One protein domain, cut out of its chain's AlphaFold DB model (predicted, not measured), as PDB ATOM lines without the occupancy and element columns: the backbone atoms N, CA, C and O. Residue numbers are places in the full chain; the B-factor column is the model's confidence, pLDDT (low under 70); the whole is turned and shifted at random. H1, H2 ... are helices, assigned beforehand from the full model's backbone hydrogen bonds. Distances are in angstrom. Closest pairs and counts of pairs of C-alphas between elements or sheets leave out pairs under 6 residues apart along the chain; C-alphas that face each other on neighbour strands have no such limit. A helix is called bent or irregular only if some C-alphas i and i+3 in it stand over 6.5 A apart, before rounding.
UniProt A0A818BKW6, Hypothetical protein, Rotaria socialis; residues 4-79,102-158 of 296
ATOM      1  N   ARG A   4     214.942 272.498 255.864       47.06
ATOM      2  CA  ARG A   4     213.611 271.969 256.204       47.06
ATOM      3  C   ARG A   4     212.494 272.439 255.268       47.06
ATOM      4  O   ARG A   4     211.647 271.635 254.915       47.06
ATOM      5  N   VAL A   5     212.514 273.699 254.832       45.12
ATOM      6  CA  VAL A   5     211.438 274.270 253.997       45.12
ATOM      7  C   VAL A   5     211.487 273.725 252.564       45.12
ATOM      8  O   VAL A   5     210.452 273.554 251.934       45.12
ATOM      9  N   LEU A   6     212.683 273.398 252.063       49.78
ATOM     10  CA  LEU A   6     212.842 272.707 250.777       49.78
ATOM     11  C   LEU A   6     212.392 271.241 250.880       49.78
ATOM     12  O   LEU A   6     211.806 270.710 249.943       49.78
ATOM     13  N   SER A   7     212.585 270.612 252.048       55.00
ATOM     14  CA  SER A   7     212.241 269.205 252.260       55.00
ATOM     15  C   SER A   7     210.754 268.899 252.071       55.00
ATOM     16  O   SER A   7     210.416 267.937 251.386       55.00
ATOM     17  N   GLU A   8     209.888 269.725 252.662       54.41
ATOM     18  CA  GLU A   8     208.428 269.545 252.643       54.41
ATOM     19  C   GLU A   8     207.817 269.848 251.266       54.41
ATOM     20  O   GLU A   8     206.821 269.242 250.867       54.41
ATOM     21  N   HIS A   9     208.419 270.777 250.518       57.22
ATOM     22  CA  HIS A   9     207.912 271.192 249.211       57.22
ATOM     23  C   HIS A   9     208.244 270.176 248.104       57.22
ATOM     24  O   HIS A   9     207.442 269.988 247.187       57.22
ATOM     25  N   ASP A  10     209.385 269.489 248.216       57.03
ATOM     26  CA  ASP A  10     209.821 268.448 247.277       57.03
ATOM     27  C   ASP A  10     209.006 267.152 247.419       57.03
ATOM     28  O   ASP A  10     208.631 266.540 246.418       57.03
ATOM     29  N   GLU A  11     208.690 266.738 248.652       59.56
ATOM     30  CA  GLU A  11     207.895 265.527 248.920       59.56
ATOM     31  C   GLU A  11     206.473 265.650 248.367       59.56
ATOM     32  O   GLU A  11     205.929 264.699 247.806       59.56
ATOM     33  N   LYS A  12     205.901 266.856 248.442       61.12
ATOM     34  CA  LYS A  12     204.573 267.161 247.904       61.12
ATOM     35  C   LYS A  12     204.555 267.276 246.375       61.12
ATOM     36  O   LYS A  12     203.520 267.031 245.772       61.12
ATOM     37  N   ALA A  13     205.677 267.638 245.749       59.03
ATOM     38  CA  ALA A  13     205.815 267.696 244.291       59.03
ATOM     39  C   ALA A  13     206.087 266.317 243.659       59.03
ATOM     40  O   ALA A  13     205.793 266.103 242.485       59.03
ATOM     41  N   CYS A  14     206.642 265.384 244.436       59.62
ATOM     42  CA  CYS A  14     206.975 264.029 243.995       59.62
ATOM     43  C   CYS A  14     205.944 262.977 244.433       59.62
ATOM     44  O   CYS A  14     206.173 261.790 244.201       59.62
ATOM     45  N   SER A  15     204.821 263.392 245.036       63.28
ATOM     46  CA  SER A  15     203.774 262.515 245.593       63.28
ATOM     47  C   SER A  15     203.260 261.469 244.608       63.28
ATOM     48  O   SER A  15     202.925 260.352 244.996       63.28
ATOM     49  N   ASP A  16     203.247 261.821 243.325       66.69
ATOM     50  CA  ASP A  16     202.658 261.006 242.264       66.69
ATOM     51  C   ASP A  16     203.655 259.978 241.705       66.69
ATOM     52  O   ASP A  16     203.292 259.110 240.910       66.69
ATOM     53  N   ASN A  17     204.926 260.049 242.122       68.75
ATOM     54  CA  ASN A  17     205.997 259.204 241.619       68.75
ATOM     55  C   ASN A  17     206.785 258.560 242.770       68.75
ATOM     56  O   ASN A  17     207.792 259.077 243.250       68.75
ATOM     57  N   ILE A  18     206.329 257.370 243.172       69.31
ATOM     58  CA  ILE A  18     206.909 256.553 244.253       69.31
ATOM     59  C   ILE A  18     208.410 256.294 244.039       69.31
ATOM     60  O   ILE A  18     209.185 256.292 244.993       69.31
ATOM     61  N   LEU A  19     208.839 256.112 242.787       66.19
ATOM     62  CA  LEU A  19     210.249 255.927 242.431       66.19
ATOM     63  C   LEU A  19     211.078 257.177 242.731       66.19
ATOM     64  O   LEU A  19     212.166 257.089 243.299       66.19
ATOM     65  N   LEU A  20     210.544 258.348 242.386       67.06
ATOM     66  CA  LEU A  20     211.190 259.629 242.644       67.06
ATOM     67  C   LEU A  20     211.284 259.909 244.152       67.06
ATOM     68  O   LEU A  20     212.333 260.339 244.617       67.06
ATOM     69  N   LEU A  21     210.235 259.578 244.912       70.81
ATOM     70  CA  LEU A  21     210.207 259.631 246.380       70.81
ATOM     71  C   LEU A  21     211.290 258.759 247.026       70.81
ATOM     72  O   LEU A  21     211.960 259.207 247.952       70.81
ATOM     73  N   LYS A  22     211.507 257.537 246.521       70.69
ATOM     74  CA  LYS A  22     212.558 256.638 247.029       70.69
ATOM     75  C   LYS A  22     213.967 257.120 246.693       70.69
ATOM     76  O   LYS A  22     214.875 256.953 247.500       70.69
ATOM     77  N   LEU A  23     214.163 257.725 245.524       73.75
ATOM     78  CA  LEU A  23     215.468 258.232 245.090       73.75
ATOM     79  C   LEU A  23     215.822 259.596 245.707       73.75
ATOM     80  O   LEU A  23     216.994 259.962 245.763       73.75
ATOM     81  N   LEU A  24     214.834 260.357 246.180       77.31
ATOM     82  CA  LEU A  24     215.002 261.709 246.724       77.31
ATOM     83  C   LEU A  24     216.012 261.793 247.888       77.31
ATOM     84  O   LEU A  24     216.895 262.653 247.830       77.31
ATOM     85  N   PRO A  25     215.966 260.904 248.905       77.81
ATOM     86  CA  PRO A  25     216.971 260.864 249.969       77.81
ATOM     87  C   PRO A  25     218.387 260.660 249.424       77.81
ATOM     88  O   PRO A  25     219.310 261.369 249.812       77.81
ATOM     89  N   PHE A  26     218.541 259.774 248.440       76.12
ATOM     90  CA  PHE A  26     219.831 259.513 247.810       76.12
ATOM     91  C   PHE A  26     220.367 260.738 247.051       76.12
ATOM     92  O   PHE A  26     221.541 261.097 247.180       76.12
ATOM     93  N   PHE A  27     219.503 261.433 246.302       77.50
ATOM     94  CA  PHE A  27     219.861 262.697 245.651       77.50
ATOM     95  C   PHE A  27     220.296 263.758 246.669       77.50
ATOM     96  O   PHE A  27     221.270 264.476 246.424       77.50
ATOM     97  N   ARG A  28     219.610 263.840 247.815       81.50
ATOM     98  CA  ARG A  28     219.946 264.770 248.901       81.50
ATOM     99  C   ARG A  28     221.297 264.450 249.529       81.50
ATOM    100  O   ARG A  28     222.106 265.364 249.671       81.50
ATOM    101  N   ASP A  29     221.575 263.188 249.834       82.00
ATOM    102  CA  ASP A  29     222.847 262.772 250.435       82.00
ATOM    103  C   ASP A  29     224.032 263.057 249.506       82.00
ATOM    104  O   ASP A  29     225.063 263.598 249.922       82.00
ATOM    105  N   LEU A  30     223.870 262.767 248.213       79.75
ATOM    106  CA  LEU A  30     224.900 263.024 247.213       79.75
ATOM    107  C   LEU A  30     225.139 264.529 247.021       79.75
ATOM    108  O   LEU A  30     226.293 264.969 246.958       79.75
ATOM    109  N   LEU A  31     224.070 265.330 246.987       81.44
ATOM    110  CA  LEU A  31     224.159 266.788 246.944       81.44
ATOM    111  C   LEU A  31     224.850 267.341 248.198       81.44
ATOM    112  O   LEU A  31     225.742 268.180 248.087       81.44
ATOM    113  N   GLN A  32     224.502 266.840 249.383       83.50
ATOM    114  CA  GLN A  32     225.099 267.262 250.648       83.50
ATOM    115  C   GLN A  32     226.599 266.946 250.698       83.50
ATOM    116  O   GLN A  32     227.404 267.794 251.088       83.50
ATOM    117  N   SER A  33     226.996 265.751 250.253       84.12
ATOM    118  CA  SER A  33     228.402 265.354 250.124       84.12
ATOM    119  C   SER A  33     229.168 266.272 249.163       84.12
ATOM    120  O   SER A  33     230.278 266.724 249.463       84.12
ATOM    121  N   TYR A  34     228.564 266.616 248.023       82.81
ATOM    122  CA  TYR A  34     229.147 267.549 247.061       82.81
ATOM    123  C   TYR A  34     229.320 268.963 247.639       82.81
ATOM    124  O   TYR A  34     230.396 269.551 247.509       82.81
ATOM    125  N   LEU A  35     228.300 269.487 248.322       83.44
ATOM    126  CA  LEU A  35     228.358 270.801 248.966       83.44
ATOM    127  C   LEU A  35     229.422 270.845 250.066       83.44
ATOM    128  O   LEU A  35     230.189 271.804 250.134       83.44
ATOM    129  N   ASN A  36     229.526 269.795 250.883       85.88
ATOM    130  CA  ASN A  36     230.564 269.685 251.909       85.88
ATOM    131  C   ASN A  36     231.973 269.699 251.296       85.88
ATOM    132  O   ASN A  36     232.853 270.389 251.808       85.88
ATOM    133  N   TYR A  37     232.175 268.987 250.185       84.81
ATOM    134  CA  TYR A  37     233.446 268.979 249.460       84.81
ATOM    135  C   TYR A  37     233.810 270.364 248.907       84.81
ATOM    136  O   TYR A  37     234.925 270.838 249.112       84.81
ATOM    137  N   LYS A  38     232.870 271.056 248.247       84.06
ATOM    138  CA  LYS A  38     233.113 272.415 247.732       84.06
ATOM    139  C   LYS A  38     233.376 273.411 248.859       84.06
ATOM    140  O   LYS A  38     234.272 274.239 248.734       84.06
ATOM    141  N   ARG A  39     232.651 273.297 249.977       86.81
ATOM    142  CA  ARG A  39     232.894 274.102 251.179       86.81
ATOM    143  C   ARG A  39     234.322 273.924 251.692       86.81
ATOM    144  O   ARG A  39     234.949 274.921 252.024       86.81
ATOM    145  N   GLN A  40     234.827 272.688 251.736       89.25
ATOM    146  CA  GLN A  40     236.199 272.426 252.174       89.25
ATOM    147  C   GLN A  40     237.220 273.100 251.252       89.25
ATOM    148  O   GLN A  40     238.100 273.791 251.742       89.25
ATOM    149  N   ILE A  41     237.045 273.005 249.930       87.19
ATOM    150  CA  ILE A  41     237.935 273.678 248.966       87.19
ATOM    151  C   ILE A  41     237.975 275.189 249.200       87.19
ATOM    152  O   ILE A  41     239.051 275.780 249.236       87.19
ATOM    153  N   VAL A  42     236.807 275.822 249.351       88.12
ATOM    154  CA  VAL A  42     236.731 277.267 249.611       88.12
ATOM    155  C   VAL A  42     237.427 277.604 250.931       88.12
ATOM    156  O   VAL A  42     238.145 278.595 251.008       88.12
ATOM    157  N   TYR A  43     237.251 276.774 251.959       90.12
ATOM    158  CA  TYR A  43     237.918 276.958 253.243       90.12
ATOM    159  C   TYR A  43     239.444 276.869 253.119       90.12
ATOM    160  O   TYR A  43     240.139 277.773 253.579       90.12
ATOM    161  N   ASP A  44     239.958 275.848 252.432       90.31
ATOM    162  CA  ASP A  44     241.395 275.644 252.225       90.31
ATOM    163  C   ASP A  44     242.015 276.813 251.435       90.31
ATOM    164  O   ASP A  44     243.090 277.304 251.776       90.31
ATOM    165  N   GLN A  45     241.305 277.334 250.426       88.06
ATOM    166  CA  GLN A  45     241.725 278.519 249.668       88.06
ATOM    167  C   GLN A  45     241.831 279.771 250.547       88.06
ATOM    168  O   GLN A  45     242.808 280.518 250.456       88.06
ATOM    169  N   LEU A  46     240.843 280.005 251.414       89.56
ATOM    170  CA  LEU A  46     240.860 281.143 252.335       89.56
ATOM    171  C   LEU A  46     241.932 280.988 253.414       89.56
ATOM    172  O   LEU A  46     242.561 281.973 253.802       89.56
ATOM    173  N   GLN A  47     242.175 279.762 253.873       91.62
ATOM    174  CA  GLN A  47     243.242 279.467 254.818       91.62
ATOM    175  C   GLN A  47     244.622 279.736 254.207       91.62
ATOM    176  O   GLN A  47     245.463 280.355 254.863       91.62
ATOM    177  N   GLU A  48     244.846 279.344 252.951       89.38
ATOM    178  CA  GLU A  48     246.085 279.658 252.237       89.38
ATOM    179  C   GLU A  48     246.275 281.162 252.038       89.38
ATOM    180  O   GLU A  48     247.374 281.668 252.257       89.38
ATOM    181  N   LEU A  49     245.211 281.908 251.723       88.06
ATOM    182  CA  LEU A  49     245.280 283.369 251.630       88.06
ATOM    183  C   LEU A  49     245.753 284.000 252.951       88.06
ATOM    184  O   LEU A  49     246.647 284.844 252.953       88.06
ATOM    185  N   ILE A  50     245.196 283.556 254.083       89.81
ATOM    186  CA  ILE A  50     245.618 284.018 255.414       89.81
ATOM    187  C   ILE A  50     247.076 283.626 255.688       89.81
ATOM    188  O   ILE A  50     247.827 284.410 256.269       89.81
ATOM    189  N   ARG A  51     247.487 282.414 255.298       92.12
ATOM    190  CA  ARG A  51     248.859 281.928 255.493       92.12
ATOM    191  C   ARG A  51     249.866 282.777 254.718       92.12
ATOM    192  O   ARG A  51     250.888 283.148 255.290       92.12
ATOM    193  N   LEU A  52     249.571 283.093 253.457       89.69
ATOM    194  CA  LEU A  52     250.416 283.934 252.609       89.69
ATOM    195  C   LEU A  52     250.577 285.333 253.203       89.69
ATOM    196  O   LEU A  52     251.702 285.794 253.362       89.69
ATOM    197  N   GLU A  53     249.479 285.954 253.632       89.38
ATOM    198  CA  GLU A  53     249.528 287.300 254.209       89.38
ATOM    199  C   GLU A  53     250.312 287.354 255.532       89.38
ATOM    200  O   GLU A  53     250.990 288.336 255.825       89.38
ATOM    201  N   LYS A  54     250.247 286.289 256.343       88.94
ATOM    202  CA  LYS A  54     251.045 286.177 257.574       88.94
ATOM    203  C   LYS A  54     252.539 286.023 257.300       88.94
ATOM    204  O   LYS A  54     253.342 286.425 258.137       88.94
ATOM    205  N   GLN A  55     252.900 285.369 256.199       90.50
ATOM    206  CA  GLN A  55     254.289 285.059 255.874       90.50
ATOM    207  C   GLN A  55     254.983 286.220 255.162       90.50
ATOM    208  O   GLN A  55     256.155 286.473 255.438       90.50
ATOM    209  N   ASP A  56     254.274 286.907 254.267       87.12
ATOM    210  CA  ASP A  56     254.823 288.000 253.470       87.12
ATOM    211  C   ASP A  56     253.789 289.128 253.303       87.12
ATOM    212  O   ASP A  56     252.940 289.079 252.404       87.12
ATOM    213  N   PRO A  57     253.812 290.141 254.191       84.44
ATOM    214  CA  PRO A  57     252.923 291.283 254.085       84.44
ATOM    215  C   PRO A  57     253.185 292.079 252.800       84.44
ATOM    216  O   PRO A  57     254.225 292.718 252.633       84.44
ATOM    217  N   TYR A  58     252.206 292.106 251.897       83.00
ATOM    218  CA  TYR A  58     252.290 292.810 250.622       83.00
ATOM    219  C   TYR A  58     252.145 294.337 250.769       83.00
ATOM    220  O   TYR A  58     251.121 294.939 250.430       83.00
ATOM    221  N   THR A  59     253.202 294.981 251.259       81.19
ATOM    222  CA  THR A  59     253.309 296.440 251.461       81.19
ATOM    223  C   THR A  59     253.660 297.212 250.183       81.19
ATOM    224  O   THR A  59     253.601 298.436 250.155       81.19
ATOM    225  N   ILE A  60     253.958 296.523 249.078       82.19
ATOM    226  CA  ILE A  60     254.293 297.140 247.776       82.19
ATOM    227  C   ILE A  60     253.017 297.544 247.000       82.19
ATOM    228  O   ILE A  60     253.070 298.115 245.911       82.19
ATOM    229  N   ASN A  61     251.834 297.275 247.555       82.88
ATOM    230  CA  ASN A  61     250.563 297.631 246.938       82.88
ATOM    231  C   ASN A  61     250.433 299.155 246.745       82.88
ATOM    232  O   ASN A  61     250.567 299.922 247.700       82.88
ATOM    233  N   HIS A  62     250.082 299.592 245.529       84.69
ATOM    234  CA  HIS A  62     249.828 301.003 245.229       84.69
ATOM    235  C   HIS A  62     248.829 301.619 246.219       84.69
ATOM    236  O   HIS A  62     249.085 302.710 246.727       84.69
ATOM    237  N   CYS A  63     247.742 300.920 246.555       83.00
ATOM    238  CA  CYS A  63     246.745 301.420 247.501       83.00
ATOM    239  C   CYS A  63     247.364 301.709 248.874       83.00
ATOM    240  O   CYS A  63     247.118 302.767 249.436       83.00
ATOM    241  N   TYR A  64     248.238 300.827 249.368       85.00
ATOM    242  CA  TYR A  64     248.952 301.026 250.633       85.00
ATOM    243  C   TYR A  64     249.865 302.248 250.578       85.00
ATOM    244  O   TYR A  64     249.750 303.146 251.410       85.00
ATOM    245  N   THR A  65     250.712 302.327 249.550       85.00
ATOM    246  CA  THR A  65     251.651 303.448 249.399       85.00
ATOM    247  C   THR A  65     250.945 304.796 249.233       85.00
ATOM    248  O   THR A  65     251.445 305.807 249.711       85.00
ATOM    249  N   THR A  66     249.779 304.835 248.583       85.88
ATOM    250  CA  THR A  66     248.990 306.063 248.423       85.88
ATOM    251  C   THR A  66     248.292 306.455 249.713       85.88
ATOM    252  O   THR A  66     248.342 307.622 250.085       85.88
ATOM    253  N   THR A  67     247.673 305.505 250.417       83.06
ATOM    254  CA  THR A  67     246.998 305.804 251.683       83.06
ATOM    255  C   THR A  67     247.988 306.289 252.738       83.06
ATOM    256  O   THR A  67     247.690 307.269 253.412       83.06
ATOM    257  N   ILE A  68     249.180 305.689 252.833       84.19
ATOM    258  CA  ILE A  68     250.227 306.179 253.741       84.19
ATOM    259  C   ILE A  68     250.647 307.607 253.394       84.19
ATOM    260  O   ILE A  68     250.618 308.463 254.271       84.19
ATOM    261  N   LYS A  69     250.942 307.899 252.121       83.88
ATOM    262  CA  LYS A  69     251.317 309.259 251.695       83.88
ATOM    263  C   LYS A  69     250.239 310.293 252.011       83.88
ATOM    264  O   LYS A  69     250.560 311.413 252.388       83.88
ATOM    265  N   ASN A  70     248.966 309.923 251.873       81.56
ATOM    266  CA  ASN A  70     247.859 310.815 252.211       81.56
ATOM    267  C   ASN A  70     247.810 311.105 253.719       81.56
ATOM    268  O   ASN A  70     247.608 312.254 254.101       81.56
ATOM    269  N   VAL A  71     248.037 310.097 254.570       78.56
ATOM    270  CA  VAL A  71     248.081 310.284 256.031       78.56
ATOM    271  C   VAL A  71     249.307 311.105 256.457       78.56
ATOM    272  O   VAL A  71     249.196 311.986 257.306       78.56
ATOM    273  N   GLU A  72     250.469 310.881 255.839       76.81
ATOM    274  CA  GLU A  72     251.678 311.693 256.060       76.81
ATOM    275  C   GLU A  72     251.462 313.164 255.665       76.81
ATOM    276  O   GLU A  72     251.876 314.077 256.386       76.81
ATOM    277  N   MET A  73     250.772 313.407 254.545       76.06
ATOM    278  CA  MET A  73     250.425 314.752 254.085       76.06
ATOM    279  C   MET A  73     249.491 315.457 255.077       76.06
ATOM    280  O   MET A  73     249.783 316.581 255.478       76.06
ATOM    281  N   GLN A  74     248.445 314.774 255.559       72.75
ATOM    282  CA  GLN A  74     247.518 315.306 256.568       72.75
ATOM    283  C   GLN A  74     248.227 315.671 257.881       72.75
ATOM    284  O   GLN A  74     248.038 316.765 258.410       72.75
ATOM    285  N   ARG A  75     249.124 314.810 258.378       70.00
ATOM    286  CA  ARG A  75     249.933 315.106 259.576       70.00
ATOM    287  C   ARG A  75     250.849 316.312 259.387       70.00
ATOM    288  O   ARG A  75     251.070 317.078 260.323       70.00
ATOM    289  N   THR A  76     251.404 316.479 258.189       69.50
ATOM    290  CA  THR A  76     252.254 317.633 257.871       69.50
ATOM    291  C   THR A  76     251.430 318.921 257.850       69.50
ATOM    292  O   THR A  76     251.862 319.930 258.404       69.50
ATOM    293  N   GLU A  77     250.218 318.883 257.291       67.75
ATOM    294  CA  GLU A  77     249.279 320.010 257.274       67.75
ATOM    295  C   GLU A  77     248.803 320.416 258.682       67.75
ATOM    296  O   GLU A  77     248.672 321.609 258.957       67.75
ATOM    297  N   GLU A  78     248.616 319.463 259.601       63.31
ATOM    298  CA  GLU A  78     248.261 319.740 261.004       63.31
ATOM    299  C   GLU A  78     249.405 320.360 261.821       63.31
ATOM    300  O   GLU A  78     249.157 321.163 262.727       63.31
ATOM    301  N   LYS A  79     250.663 320.014 261.507       61.88
ATOM    302  CA  LYS A  79     251.862 320.563 262.164       61.88
ATOM    303  C   LYS A  79     252.233 321.966 261.668       61.88
ATOM    304  O   LYS A  79     252.980 322.668 262.353       61.88
ATOM    305  N   PHE A 102     246.575 310.745 266.845       56.94
ATOM    306  CA  PHE A 102     247.683 311.514 266.251       56.94
ATOM    307  C   PHE A 102     248.287 312.652 267.092       56.94
ATOM    308  O   PHE A 102     249.196 313.345 266.626       56.94
ATOM    309  N   LYS A 103     247.867 312.850 268.348       56.78
ATOM    310  CA  LYS A 103     248.466 313.883 269.217       56.78
ATOM    311  C   LYS A 103     249.823 313.418 269.759       56.78
ATOM    312  O   LYS A 103     249.886 312.727 270.768       56.78
ATOM    313  N   SER A 104     250.904 313.804 269.085       56.31
ATOM    314  CA  SER A 104     252.283 313.470 269.482       56.31
ATOM    315  C   SER A 104     252.884 314.551 270.390       56.31
ATOM    316  O   SER A 104     252.722 315.740 270.113       56.31
ATOM    317  N   SER A 105     253.597 314.151 271.450       54.91
ATOM    318  CA  SER A 105     254.282 315.053 272.400       54.91
ATOM    319  C   SER A 105     255.820 314.971 272.372       54.91
ATOM    320  O   SER A 105     256.473 315.845 272.939       54.91
ATOM    321  N   SER A 106     256.407 313.967 271.705       56.50
ATOM    322  CA  SER A 106     257.856 313.693 271.653       56.50
ATOM    323  C   SER A 106     258.282 313.053 270.315       56.50
ATOM    324  O   SER A 106     257.460 312.451 269.631       56.50
ATOM    325  N   ASN A 107     259.569 313.137 269.949       61.25
ATOM    326  CA  ASN A 107     260.124 312.496 268.742       61.25
ATOM    327  C   ASN A 107     260.076 310.956 268.798       61.25
ATOM    328  O   ASN A 107     259.855 310.318 267.772       61.25
ATOM    329  N   ASP A 108     260.256 310.354 269.978       61.00
ATOM    330  CA  ASP A 108     260.105 308.898 270.140       61.00
ATOM    331  C   ASP A 108     258.632 308.478 269.989       61.00
ATOM    332  O   ASP A 108     258.339 307.396 269.475       61.00
ATOM    333  N   ASP A 109     257.698 309.370 270.345       70.25
ATOM    334  CA  ASP A 109     256.270 309.157 270.107       70.25
ATOM    335  C   ASP A 109     255.959 309.207 268.602       70.25
ATOM    336  O   ASP A 109     255.097 308.469 268.139       70.25
ATOM    337  N   GLU A 110     256.680 310.012 267.813       74.19
ATOM    338  CA  GLU A 110     256.460 310.137 266.365       74.19
ATOM    339  C   GLU A 110     256.787 308.838 265.611       74.19
ATOM    340  O   GLU A 110     255.968 308.359 264.827       74.19
ATOM    341  N   ALA A 111     257.914 308.188 265.916       79.50
ATOM    342  CA  ALA A 111     258.270 306.908 265.295       79.50
ATOM    343  C   ALA A 111     257.272 305.784 265.644       79.50
ATOM    344  O   ALA A 111     256.924 304.951 264.801       79.50
ATOM    345  N   VAL A 112     256.774 305.766 266.885       81.69
ATOM    346  CA  VAL A 112     255.727 304.826 267.320       81.69
ATOM    347  C   VAL A 112     254.410 305.116 266.597       81.69
ATOM    348  O   VAL A 112     253.723 304.192 266.156       81.69
ATOM    349  N   GLN A 113     254.075 306.390 266.411       77.31
ATOM    350  CA  GLN A 113     252.881 306.826 265.693       77.31
ATOM    351  C   GLN A 113     252.917 306.478 264.201       77.31
ATOM    352  O   GLN A 113     251.896 306.074 263.630       77.31
ATOM    353  N   ASP A 114     254.073 306.594 263.553       80.31
ATOM    354  CA  ASP A 114     254.284 306.164 262.165       80.31
ATOM    355  C   ASP A 114     254.095 304.653 262.015       80.31
ATOM    356  O   ASP A 114     253.420 304.182 261.090       80.31
ATOM    357  N   MET A 115     254.616 303.883 262.970       84.69
ATOM    358  CA  MET A 115     254.451 302.433 262.997       84.69
ATOM    359  C   MET A 115     252.984 302.032 263.198       84.69
ATOM    360  O   MET A 115     252.468 301.199 262.450       84.69
ATOM    361  N   LEU A 116     252.280 302.659 264.146       83.94
ATOM    362  CA  LEU A 116     250.855 302.413 264.395       83.94
ATOM    363  C   LEU A 116     249.997 302.724 263.167       83.94
ATOM    364  O   LEU A 116     249.092 301.963 262.824       83.94
ATOM    365  N   THR A 117     250.320 303.804 262.461       82.00
ATOM    366  CA  THR A 117     249.627 304.186 261.225       82.00
ATOM    367  C   THR A 117     249.882 303.197 260.112       82.00
ATOM    368  O   THR A 117     248.942 302.748 259.458       82.00
ATOM    369  N   SER A 118     251.138 302.793 259.941       85.56
ATOM    370  CA  SER A 118     251.518 301.791 258.953       85.56
ATOM    371  C   SER A 118     250.769 300.476 259.179       85.56
ATOM    372  O   SER A 118     250.244 299.904 258.224       85.56
ATOM    373  N   ILE A 119     250.643 300.035 260.436       87.62
ATOM    374  CA  ILE A 119     249.880 298.835 260.814       87.62
ATOM    375  C   ILE A 119     248.384 299.022 260.534       87.62
ATOM    376  O   ILE A 119     247.762 298.149 259.929       87.62
ATOM    377  N   ARG A 120     247.793 300.155 260.930       84.94
ATOM    378  CA  ARG A 120     246.354 300.426 260.766       84.94
ATOM    379  C   ARG A 120     245.945 300.515 259.296       84.94
ATOM    380  O   ARG A 120     244.968 299.885 258.888       84.94
ATOM    381  N   VAL A 121     246.711 301.243 258.484       86.25
ATOM    382  CA  VAL A 121     246.486 301.360 257.035       86.25
ATOM    383  C   VAL A 121     246.608 299.993 256.367       86.25
ATOM    384  O   VAL A 121     245.761 299.621 255.549       86.25
ATOM    385  N   TYR A 122     247.617 299.210 256.755       89.44
ATOM    386  CA  TYR A 122     247.783 297.853 256.251       89.44
ATOM    387  C   TYR A 122     246.597 296.954 256.614       89.44
ATOM    388  O   TYR A 122     246.060 296.259 255.751       89.44
ATOM    389  N   TRP A 123     246.144 297.014 257.867       89.12
ATOM    390  CA  TRP A 123     245.011 296.240 258.367       89.12
ATOM    391  C   TRP A 123     243.716 296.547 257.610       89.12
ATOM    392  O   TRP A 123     243.017 295.625 257.188       89.12
ATOM    393  N   LYS A 124     243.421 297.829 257.357       87.44
ATOM    394  CA  LYS A 124     242.236 298.253 256.590       87.44
ATOM    395  C   LYS A 124     242.251 297.679 255.168       87.44
ATOM    396  O   LYS A 124     241.249 297.139 254.701       87.44
ATOM    397  N   LEU A 125     243.406 297.724 254.503       88.00
ATOM    398  CA  LEU A 125     243.580 297.166 253.158       88.00
ATOM    399  C   LEU A 125     243.551 295.641 253.124       88.00
ATOM    400  O   LEU A 125     243.071 295.054 252.154       88.00
ATOM    401  N   LEU A 126     244.097 294.987 254.146       89.69
ATOM    402  CA  LEU A 126     243.997 293.543 254.301       89.69
ATOM    403  C   LEU A 126     242.533 293.126 254.452       89.69
ATOM    404  O   LEU A 126     242.083 292.239 253.733       89.69
ATOM    405  N   LEU A 127     241.771 293.800 255.314       89.88
ATOM    406  CA  LEU A 127     240.363 293.488 255.531       89.88
ATOM    407  C   LEU A 127     239.550 293.608 254.235       89.88
ATOM    408  O   LEU A 127     238.808 292.690 253.891       89.88
ATOM    409  N   GLN A 128     239.738 294.697 253.484       88.69
ATOM    410  CA  GLN A 128     239.060 294.895 252.202       88.69
ATOM    411  C   GLN A 128     239.404 293.787 251.197       88.69
ATOM    412  O   GLN A 128     238.507 293.158 250.638       88.69
ATOM    413  N   ARG A 129     240.698 293.484 251.023       87.19
ATOM    414  CA  ARG A 129     241.146 292.400 250.134       87.19
ATOM    415  C   ARG A 129     240.581 291.052 250.564       87.19
ATOM    416  O   ARG A 129     240.120 290.293 249.721       87.19
ATOM    417  N   PHE A 130     240.600 290.753 251.860       89.69
ATOM    418  CA  PHE A 130     240.074 289.500 252.388       89.69
ATOM    419  C   PHE A 130     238.581 289.343 252.085       89.69
ATOM    420  O   PHE A 130     238.168 288.273 251.645       89.69
ATOM    421  N   ILE A 131     237.786 290.404 252.254       91.06
ATOM    422  CA  ILE A 131     236.356 290.399 251.916       91.06
ATOM    423  C   ILE A 131     236.152 290.127 250.422       91.06
ATOM    424  O   ILE A 131     235.360 289.249 250.067       91.06
ATOM    425  N   ASP A 132     236.890 290.815 249.550       89.88
ATOM    426  CA  ASP A 132     236.777 290.644 248.099       89.88
ATOM    427  C   ASP A 132     237.174 289.226 247.661       89.88
ATOM    428  O   ASP A 132     236.447 288.573 246.906       89.88
ATOM    429  N   TYR A 133     238.289 288.703 248.177       88.88
ATOM    430  CA  TYR A 133     238.731 287.336 247.897       88.88
ATOM    431  C   TYR A 133     237.778 286.287 248.467       88.88
ATOM    432  O   TYR A 133     237.528 285.281 247.801       88.88
ATOM    433  N   ALA A 134     237.210 286.505 249.654       89.19
ATOM    434  CA  ALA A 134     236.197 285.624 250.224       89.19
ATOM    435  C   ALA A 134     234.943 285.587 249.351       89.19
ATOM    436  O   ALA A 134     234.477 284.505 248.991       89.19
ATOM    437  N   ALA A 135     234.445 286.749 248.930       89.31
ATOM    438  CA  ALA A 135     233.299 286.841 248.037       89.31
ATOM    439  C   ALA A 135     233.571 286.167 246.682       89.31
ATOM    440  O   ALA A 135     232.730 285.410 246.192       89.31
ATOM    441  N   LEU A 136     234.752 286.384 246.095       87.69
ATOM    442  CA  LEU A 136     235.168 285.744 244.845       87.69
ATOM    443  C   LEU A 136     235.314 284.228 244.987       87.69
ATOM    444  O   LEU A 136     234.844 283.503 244.115       87.69
ATOM    445  N   SER A 137     235.909 283.742 246.077       86.06
ATOM    446  CA  SER A 137     236.113 282.307 246.328       86.06
ATOM    447  C   SER A 137     234.788 281.594 246.571       86.06
ATOM    448  O   SER A 137     234.543 280.532 246.005       86.06
ATOM    449  N   ILE A 138     233.881 282.211 247.337       84.81
ATOM    450  CA  ILE A 138     232.516 281.707 247.522       84.81
ATOM    451  C   ILE A 138     231.782 281.704 246.186       84.81
ATOM    452  O   ILE A 138     231.170 280.703 245.829       84.81
ATOM    453  N   ARG A 139     231.863 282.789 245.409       82.50
ATOM    454  CA  ARG A 139     231.221 282.858 244.096       82.50
ATOM    455  C   ARG A 139     231.768 281.777 243.169       82.50
ATOM    456  O   ARG A 139     230.974 281.024 242.633       82.50
ATOM    457  N   ALA A 140     233.081 281.646 243.018       76.88
ATOM    458  CA  ALA A 140     233.702 280.618 242.184       76.88
ATOM    459  C   ALA A 140     233.376 279.193 242.668       76.88
ATOM    460  O   ALA A 140     233.095 278.316 241.853       76.88
ATOM    461  N   GLY A 141     233.350 278.967 243.984       70.62
ATOM    462  CA  GLY A 141     232.984 277.684 244.587       70.62
ATOM    463  C   GLY A 141     231.503 277.326 244.431       70.62
ATOM    464  O   GLY A 141     231.168 276.144 244.336       70.62
ATOM    465  N   CYS A 142     230.626 278.331 244.358       69.06
ATOM    466  CA  CYS A 142     229.175 278.175 244.243       69.06
ATOM    467  C   CYS A 142     228.643 278.265 242.796       69.06
ATOM    468  O   CYS A 142     227.436 278.131 242.597       69.06
ATOM    469  N   VAL A 143     229.487 278.500 241.781       65.25
ATOM    470  CA  VAL A 143     229.028 278.904 240.437       65.25
ATOM    471  C   VAL A 143     228.840 277.763 239.413       65.25
ATOM    472  O   VAL A 143     229.768 277.075 239.000       65.25
ATOM    473  N   PHE A 144     227.567 277.691 238.992       53.31
ATOM    474  CA  PHE A 144     226.866 277.318 237.743       53.31
ATOM    475  C   PHE A 144     226.933 275.923 237.105       53.31
ATOM    476  O   PHE A 144     225.916 275.521 236.545       53.31
ATOM    477  N   ASP A 145     227.991 275.130 237.268       56.56
ATOM    478  CA  ASP A 145     228.059 273.781 236.664       56.56
ATOM    479  C   ASP A 145     227.929 272.659 237.703       56.56
ATOM    480  O   ASP A 145     228.585 271.619 237.664       56.56
ATOM    481  N   ILE A 146     227.003 272.852 238.641       62.50
ATOM    482  CA  ILE A 146     226.621 271.829 239.621       62.50
ATOM    483  C   ILE A 146     226.167 270.546 238.897       62.50
ATOM    484  O   ILE A 146     226.502 269.439 239.310       62.50
ATOM    485  N   CYS A 147     225.460 270.684 237.772       64.31
ATOM    486  CA  CYS A 147     224.905 269.571 237.006       64.31
ATOM    487  C   CYS A 147     225.945 268.555 236.490       64.31
ATOM    488  O   CYS A 147     225.751 267.366 236.743       64.31
ATOM    489  N   PRO A 148     227.009 268.926 235.754       72.62
ATOM    490  CA  PRO A 148     227.987 267.955 235.256       72.62
ATOM    491  C   PRO A 148     228.792 267.267 236.369       72.62
ATOM    492  O   PRO A 148     228.973 266.050 236.301       72.62
ATOM    493  N   ASP A 149     229.207 267.991 237.410       71.44
ATOM    494  CA  ASP A 149     229.959 267.413 238.535       71.44
ATOM    495  C   ASP A 149     229.096 266.441 239.349       71.44
ATOM    496  O   ASP A 149     229.526 265.328 239.671       71.44
ATOM    497  N   ILE A 150     227.845 266.818 239.626       72.81
ATOM    498  CA  ILE A 150     226.884 265.939 240.291       72.81
ATOM    499  C   ILE A 150     226.575 264.721 239.416       72.81
ATOM    500  O   ILE A 150     226.624 263.598 239.909       72.81
ATOM    501  N   ARG A 151     226.343 264.894 238.106       72.75
ATOM    502  CA  ARG A 151     226.142 263.767 237.170       72.75
ATOM    503  C   ARG A 151     227.342 262.824 237.140       72.75
ATOM    504  O   ARG A 151     227.156 261.613 237.059       72.75
ATOM    505  N   LYS A 152     228.568 263.347 237.196       79.06
ATOM    506  CA  LYS A 152     229.783 262.528 237.260       79.06
ATOM    507  C   LYS A 152     229.838 261.732 238.564       79.06
ATOM    508  O   LYS A 152     230.138 260.545 238.513       79.06
ATOM    509  N   ARG A 153     229.480 262.347 239.695       73.56
ATOM    510  CA  ARG A 153     229.373 261.648 240.984       73.56
ATOM    511  C   ARG A 153     228.284 260.578 240.974       73.56
ATOM    512  O   ARG A 153     228.558 259.481 241.433       73.56
ATOM    513  N   PHE A 154     227.125 260.835 240.361       72.06
ATOM    514  CA  PHE A 154     226.090 259.813 240.144       72.06
ATOM    515  C   PHE A 154     226.613 258.598 239.376       72.06
ATOM    516  O   PHE A 154     226.284 257.470 239.718       72.06
ATOM    517  N   ARG A 155     227.455 258.811 238.359       72.88
ATOM    518  CA  ARG A 155     228.058 257.719 237.575       72.88
ATOM    519  C   ARG A 155     229.149 256.947 238.319       72.88
ATOM    520  O   ARG A 155     229.527 255.877 237.865       72.88
ATOM    521  N   GLN A 156     229.690 257.509 239.397       70.31
ATOM    522  CA  GLN A 156     230.754 256.909 240.208       70.31
ATOM    523  C   GLN A 156     230.222 256.197 241.454       70.31
ATOM    524  O   GLN A 156     231.014 255.648 242.216       70.31
ATOM    525  N   VAL A 157     228.905 256.212 241.673       68.06
ATOM    526  CA  VAL A 157     228.264 255.418 242.723       68.06
ATOM    527  C   VAL A 157     228.570 253.949 242.419       68.06
ATOM    528  O   VAL A 157     228.226 253.496 241.324       68.06
ATOM    529  N   PRO A 158     229.248 253.218 243.321       59.25
ATOM    530  CA  PRO A 158     229.634 251.838 243.068       59.25
ATOM    531  C   PRO A 158     228.398 250.987 242.774       59.25
ATOM    532  O   PRO A 158     227.561 250.766 243.643       59.25
TER     533      PRO A 158
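What this domain is: This is residues 4 to 79 and 102 to 158 of the 296 residues of the protein "Hypothetical protein" of Rotaria socialis (UniProt A0A818BKW6). Two long helices, H2 and H4, run opposite ways and are staggered, so that they meet along only part of their lengths and together draw out a long, thin rod. Three shorter helices sit along it: H3 packs beside part of H4 toward one end, H5 crosses H2, and H1 folds back near the first residues of H2 at the other end. The printed part has 133 residues with five named helices, in the order H1, H2, H3, H4, H5, and no named strand; the class is all helix. The whole is extended, with a radius of gyration of the C-alphas of 25.7 A and spans of 81 by 29 by 21 A.

How they stand to each other: H2, residues 18 to 55, is the longest helix. It has a kink of 29 degrees near residue 25 and is only just irregular, with C-alphas 22 and 25 lying 6.8 A apart. With residues 38 to 46 alone it touches residues 133 to 142 of H4, residues 107 to 142; the closest C-alphas, of Val 42 and Ser 137, are 6.0 A apart. H2 and H4 stand at a shallow tilt of 23 degrees, opposite ways. H5, residues 146 to 155, touches residues 30 to 34 of H2 at a steep tilt of 63 degrees; the closest C-alphas, of Leu 31 and Ile 150, are 7.2 A apart. H1, residues 4 to 13, is close to H2 but not clearly touching, with the closest C-alphas, of Glu 11 and Leu 21, 6.8 A apart. H3, residues 62 to 79, touches H4 with residues 63 to 68 alone, closest at the C-alphas of Tyr 64 and Tyr 122, 6.6 A apart. They run opposite ways at a shallow tilt of 32 degrees, only just short of steep. H1 and H4 are apart, and so are H3 and H5. In H3, H4 and H5 every O i to N i+4 pair is within hydrogen-bond range; in H1 4 of 6 are, in H2 32 of 34.

Where its parts are: H2 measures 56.5 A from C-alpha 18 at (206.909, 256.553, 244.253) to C-alpha 55 at (254.289, 285.059, 255.874). H4 measures 52.3 A and ends with C-alpha 142 at (229.175, 278.175, 244.243). H3 measures 26.0 A, H1 14.9 A and H5 14.3 A.

The domain as a whole: The two C-alphas farthest apart, of Asp 16 and Ser 106, are 81.8 A apart. Residues 80 to 101 are not printed; C-alphas 79 and 102 are 10.8 A apart across this cut, in the link from H3 to H4. The links H1 to H2 and H4 to H5 are tight, and H2 to H3 is short. The mean pLDDT of the printed part is 76.8; residues under 70 are 4 to 20, 76 to 79, 102 to 108, 142 to 147 and 157 to 158.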